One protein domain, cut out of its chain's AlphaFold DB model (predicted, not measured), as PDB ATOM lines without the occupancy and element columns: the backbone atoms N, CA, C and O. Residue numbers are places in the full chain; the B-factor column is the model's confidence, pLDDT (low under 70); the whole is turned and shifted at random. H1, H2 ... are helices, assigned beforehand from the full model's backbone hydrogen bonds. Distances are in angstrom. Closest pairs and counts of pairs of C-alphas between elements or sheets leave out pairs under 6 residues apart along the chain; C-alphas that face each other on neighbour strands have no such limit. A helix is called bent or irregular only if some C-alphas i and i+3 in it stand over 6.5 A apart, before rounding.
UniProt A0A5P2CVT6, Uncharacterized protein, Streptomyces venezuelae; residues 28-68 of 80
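Overview. This is residues 28 to 68 of the 80 residues of an uncharacterized protein of Streptomyces venezuelae (UniProt A0A5P2CVT6). What shape does the model make? It is an open rod of two helices placed nearly end to end: the long helix H2 sticks out as a straight arm with residues 50 to 68, and the short helix H1 lies beyond its first end. The chain runs out along H1, folds back through residues 38 to 46 and goes on into H2. What is it made of? The printed part has 41 residues with two named helices, H1 then H2, and no named strand; its class is all helix. How spread out is it? It is extended, with a radius of gyration of the C-alphas of 15.0 A and spans of 48 by 14 by 13 A.

Along the chain. Where is the longest helix? H2 is residues 47 to 68, 32.2 A from first to last C-alpha, from C-alpha 47 at (11.428, -42.432, 22.200) to C-alpha 68 at (-13.812, -43.507, 2.213). Where is the other? H1 is residues 28 to 37, 14.2 A long, and begins with C-alpha 28 at (12.004, -31.705, 17.801).

Arrangement. How does H1 stand to H2? They are close but not clearly touching; their closest C-alphas, those of Ser 28 and His 49, are 7.4 A apart. Their lines stand at a shallow tilt of 20 degrees, opposite ways, and their centres are 24.5 A apart. Are the helix backbones well formed? In H1 and H2 every O i to N i+4 pair is within hydrogen-bond range, and neither helix is bent.

Size, cuts and confidence. How large is it? The two C-alphas farthest apart, those of Cys 39 and Arg 68, are 47.8 A apart. Is the printed part unbroken? It has no cut, and the link from H1 to H2, 9 residues, is short. Where is confidence low? The mean pLDDT of the printed part is 94.5, and residue 68 is under 70.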
ATOM      1  N   SER A  28      10.946 -31.907  18.790       97.69
ATOM      2  CA  SER A  28      12.004 -31.705  17.801       97.69
ATOM      3  C   SER A  28      12.899 -30.537  18.188       97.69
ATOM      4  O   SER A  28      14.117 -30.695  18.265       97.69
ATOM      5  N   ALA A  29      12.306 -29.386  18.518       97.56
ATOM      6  CA  ALA A  29      13.048 -28.219  18.983       97.56
ATOM      7  C   ALA A  29      13.898 -28.548  20.219       97.56
ATOM      8  O   ALA A  29      15.082 -28.224  20.259       97.56
ATOM      9  N   HIS A  30      13.331 -29.276  21.184       96.88
ATOM     10  CA  HIS A  30      14.054 -29.726  22.370       96.88
ATOM     11  C   HIS A  30      15.248 -30.635  22.025       96.88
ATOM     12  O   HIS A  30      16.334 -30.460  22.577       96.88
ATOM     13  N   ALA A  31      15.091 -31.576  21.085       97.31
ATOM     14  CA  ALA A  31      16.194 -32.426  20.631       97.31
ATOM     15  C   ALA A  31      17.317 -31.608  19.965       97.31
ATOM     16  O   ALA A  31      18.492 -31.808  20.277       97.31
ATOM     17  N   HIS A  32      16.963 -30.644  19.109       98.06
ATOM     18  CA  HIS A  32      17.926 -29.746  18.467       98.06
ATOM     19  C   HIS A  32      18.659 -28.853  19.475       98.06
ATOM     20  O   HIS A  32      19.879 -28.716  19.394       98.06
ATOM     21  N   MET A  33      17.944 -28.281  20.448       96.88
ATOM     22  CA  MET A  33      18.551 -27.471  21.508       96.88
ATOM     23  C   MET A  33      19.519 -28.292  22.361       96.88
ATOM     24  O   MET A  33      20.617 -27.821  22.644       96.88
ATOM     25  N   ASN A  34      19.156 -29.525  22.722       95.69
ATOM     26  CA  ASN A  34      20.049 -30.409  23.470       95.69
ATOM     27  C   ASN A  34      21.306 -30.761  22.673       95.69
ATOM     28  O   ASN A  34      22.406 -30.713  23.219       95.69
ATOM     29  N   ALA A  35      21.169 -31.074  21.384       96.69
ATOM     30  CA  ALA A  35      22.323 -31.333  20.528       96.69
ATOM     31  C   ALA A  35      23.258 -30.114  20.463       96.69
ATOM     32  O   ALA A  35      24.466 -30.262  20.636       96.69
ATOM     33  N   ALA A  36      22.704 -28.907  20.303       95.88
ATOM     34  CA  ALA A  36      23.474 -27.665  20.290       95.88
ATOM     35  C   ALA A  36      24.176 -27.392  21.632       95.88
ATOM     36  O   ALA A  36      25.363 -27.073  21.640       95.88
ATOM     37  N   LEU A  37      23.474 -27.565  22.758       95.94
ATOM     38  CA  LEU A  37      24.029 -27.389  24.105       95.94
ATOM     39  C   LEU A  37      25.232 -28.309  24.358       95.94
ATOM     40  O   LEU A  37      26.180 -27.920  25.036       95.94
ATOM     41  N   HIS A  38      25.188 -29.522  23.810       95.25
ATOM     42  CA  HIS A  38      26.241 -30.520  23.965       95.25
ATOM     43  C   HIS A  38      27.258 -30.537  22.816       95.25
ATOM     44  O   HIS A  38      28.118 -31.416  22.799       95.25
ATOM     45  N   CYS A  39      27.180 -29.595  21.867       94.75
ATOM     46  CA  CYS A  39      28.003 -29.577  20.651       94.75
ATOM     47  C   CYS A  39      28.012 -30.931  19.915       94.75
ATOM     48  O   CYS A  39      29.030 -31.343  19.356       94.75
ATOM     49  N   ALA A  40      26.889 -31.649  19.952       95.38
ATOM     50  CA  ALA A  40      26.758 -32.947  19.316       95.38
ATOM     51  C   ALA A  40      26.735 -32.787  17.790       95.38
ATOM     52  O   ALA A  40      26.097 -31.880  17.254       95.38
ATOM     53  N   THR A  41      27.405 -33.694  17.082       94.69
ATOM     54  CA  THR A  41      27.394 -33.745  15.611       94.69
ATOM     55  C   THR A  41      26.071 -34.258  15.048       94.69
ATOM     56  O   THR A  41      25.768 -34.021  13.882       94.69
ATOM     57  N   GLU A  42      25.284 -34.956  15.867       95.81
ATOM     58  CA  GLU A  42      24.019 -35.578  15.483       95.81
ATOM     59  C   GLU A  42      22.910 -35.230  16.481       95.81
ATOM     60  O   GLU A  42      23.152 -35.017  17.671       95.81
ATOM     61  N   VAL A  43      21.672 -35.192  15.984       95.94
ATOM     62  CA  VAL A  43      20.473 -34.926  16.786       95.94
ATOM     63  C   VAL A  43      19.773 -36.245  17.078       95.94
ATOM     64  O   VAL A  43      19.314 -36.930  16.166       95.94
ATOM     65  N   PHE A  44      19.642 -36.573  18.360       95.62
ATOM     66  CA  PHE A  44      18.924 -37.763  18.802       95.62
ATOM     67  C   PHE A  44      17.537 -37.393  19.319       95.62
ATOM     68  O   PHE A  44      17.384 -36.693  20.321       95.62
ATOM     69  N   PHE A  45      16.512 -37.899  18.639       96.38
ATOM     70  CA  PHE A  45      15.126 -37.739  19.058       96.38
ATOM     71  C   PHE A  45      14.770 -38.749  20.148       96.38
ATOM     72  O   PHE A  45      15.200 -39.904  20.131       96.38
ATOM     73  N   SER A  46      13.948 -38.324  21.105       94.19
ATOM     74  CA  SER A  46      13.528 -39.190  22.205       94.19
ATOM     75  C   SER A  46      12.573 -40.300  21.733       94.19
ATOM     76  O   SER A  46      11.845 -40.127  20.752       94.19
ATOM     77  N   PRO A  47      12.453 -41.420  22.473       96.94
ATOM     78  CA  PRO A  47      11.428 -42.432  22.200       96.94
ATOM     79  C   PRO A  47       9.998 -41.870  22.199       96.94
ATOM     80  O   PRO A  47       9.119 -42.399  21.522       96.94
ATOM     81  N   LEU A  48       9.752 -40.787  22.944       96.75
ATOM     82  CA  LEU A  48       8.468 -40.093  22.931       96.75
ATOM     83  C   LEU A  48       8.189 -39.443  21.566       96.75
ATOM     84  O   LEU A  48       7.073 -39.567  21.070       96.75
ATOM     85  N   HIS A  49       9.193 -38.842  20.919       97.50
ATOM     86  CA  HIS A  49       9.057 -38.296  19.565       97.50
ATOM     87  C   HIS A  49       8.632 -39.377  18.557       97.50
ATOM     88  O   HIS A  49       7.717 -39.164  17.759       97.50
ATOM     89  N   ALA A  50       9.231 -40.570  18.634       96.44
ATOM     90  CA  ALA A  50       8.850 -41.698  17.783       96.44
ATOM     91  C   ALA A  50       7.392 -42.140  18.021       96.44
ATOM     92  O   ALA A  50       6.649 -42.360  17.066       96.44
ATOM     93  N   LYS A  51       6.952 -42.208  19.286       98.12
ATOM     94  CA  LYS A  51       5.560 -42.546  19.634       98.12
ATOM     95  C   LYS A  51       4.563 -41.510  19.117       98.12
ATOM     96  O   LYS A  51       3.534 -41.894  18.571       98.12
ATOM     97  N   VAL A  52       4.872 -40.219  19.254       98.12
ATOM     98  CA  VAL A  52       4.034 -39.131  18.724       98.12
ATOM     99  C   VAL A  52       3.943 -39.221  17.199       98.12
ATOM    100  O   VAL A  52       2.848 -39.160  16.652       98.12
ATOM    101  N   THR A  53       5.064 -39.478  16.521       97.81
ATOM    102  CA  THR A  53       5.104 -39.670  15.060       97.81
ATOM    103  C   THR A  53       4.209 -40.833  14.618       97.81
ATOM    104  O   THR A  53       3.403 -40.690  13.700       97.81
ATOM    105  N   ALA A  54       4.295 -41.977  15.303       98.06
ATOM    106  CA  ALA A  54       3.451 -43.135  15.013       98.06
ATOM    107  C   ALA A  54       1.961 -42.859  15.286       98.06
ATOM    108  O   ALA A  54       1.104 -43.297  14.520       98.06
ATOM    109  N   ALA A  55       1.643 -42.115  16.350       98.25
ATOM    110  CA  ALA A  55       0.271 -41.733  16.674       98.25
ATOM    111  C   ALA A  55      -0.340 -40.816  15.602       98.25
ATOM    112  O   ALA A  55      -1.473 -41.053  15.186       98.25
ATOM    113  N   ILE A  56       0.417 -39.830  15.106       98.44
ATOM    114  CA  ILE A  56      -0.006 -38.964  13.992       98.44
ATOM    115  C   ILE A  56      -0.330 -39.816  12.760       98.44
ATOM    116  O   ILE A  56      -1.434 -39.713  12.227       98.44
ATOM    117  N   ALA A  57       0.571 -40.722  12.366       98.00
ATOM    118  CA  ALA A  57       0.350 -41.608  11.220       98.00
ATOM    119  C   ALA A  57      -0.894 -42.504  11.394       98.00
ATOM    120  O   ALA A  57      -1.660 -42.715  10.452       98.00
ATOM    121  N   GLY A  58      -1.134 -43.007  12.610       97.69
ATOM    122  CA  GLY A  58      -2.335 -43.779  12.936       97.69
ATOM    123  C   GLY A  58      -3.626 -42.966  12.802       97.69
ATOM    124  O   GLY A  58      -4.616 -43.465  12.261       97.69
ATOM    125  N   ILE A  59      -3.616 -41.704  13.241       97.56
ATOM    126  CA  ILE A  59      -4.762 -40.796  13.109       97.56
ATOM    127  C   ILE A  59      -5.011 -40.438  11.643       97.56
ATOM    128  O   ILE A  59      -6.153 -40.490  11.197       97.56
ATOM    129  N   GLU A  60      -3.967 -40.145  10.868       96.62
ATOM    130  CA  GLU A  60      -4.090 -39.876   9.429       96.62
ATOM    131  C   GLU A  60      -4.679 -41.076   8.682       96.62
ATOM    132  O   GLU A  60      -5.581 -40.928   7.854       96.62
ATOM    133  N   HIS A  61      -4.248 -42.290   9.035       95.25
ATOM    134  CA  HIS A  61      -4.844 -43.510   8.508       95.25
ATOM    135  C   HIS A  61      -6.336 -43.633   8.870       95.25
ATOM    136  O   HIS A  61      -7.158 -43.955   8.007       95.25
ATOM    137  N   ALA A  62      -6.714 -43.349  10.121       93.50
ATOM    138  CA  ALA A  62      -8.108 -43.382  10.564       93.50
ATOM    139  C   ALA A  62      -8.975 -42.324   9.854       93.50
ATOM    140  O   ALA A  62     -10.064 -42.640   9.370       93.50
ATOM    141  N   LEU A  63      -8.475 -41.093   9.713       93.00
ATOM    142  CA  LEU A  63      -9.141 -40.014   8.982       93.00
ATOM    143  C   LEU A  63      -9.397 -40.409   7.523       93.00
ATOM    144  O   LEU A  63     -10.529 -40.289   7.053       93.00
ATOM    145  N   ASN A  64      -8.405 -40.978   6.835       90.56
ATOM    146  CA  ASN A  64      -8.558 -41.445   5.453       90.56
ATOM    147  C   ASN A  64      -9.618 -42.547   5.312       90.56
ATOM    148  O   ASN A  64     -10.380 -42.564   4.343       90.56
ATOM    149  N   ARG A  65      -9.717 -43.453   6.293       88.62
ATOM    150  CA  ARG A  65     -10.756 -44.494   6.298       88.62
ATOM    151  C   ARG A  65     -12.161 -43.926   6.457       88.62
ATOM    152  O   ARG A  65     -13.064 -44.404   5.779       88.62
ATOM    153  N   THR A  66     -12.337 -42.909   7.300       82.44
ATOM    154  CA  THR A  66     -13.653 -42.270   7.475       82.44
ATOM    155  C   THR A  66     -14.089 -41.486   6.233       82.44
ATOM    156  O   THR A  66     -15.255 -41.561   5.878       82.44
ATOM    157  N   VAL A  67     -13.167 -40.849   5.488       74.50
ATOM    158  CA  VAL A  67     -13.494 -40.220   4.182       74.50
ATOM    159  C   VAL A  67     -14.040 -41.252   3.192       74.50
ATOM    160  O   VAL A  67     -15.003 -40.996   2.480       74.50
ATOM    161  N   ARG A  68     -13.424 -42.440   3.144       62.69
ATOM    162  CA  ARG A  68     -13.812 -43.507   2.213       62.69
ATOM    163  C   ARG A  68     -15.178 -44.124   2.533       62.69
ATOM    164  O   ARG A  68     -15.794 -44.674   1.631       62.69
TER     165      ARG A  68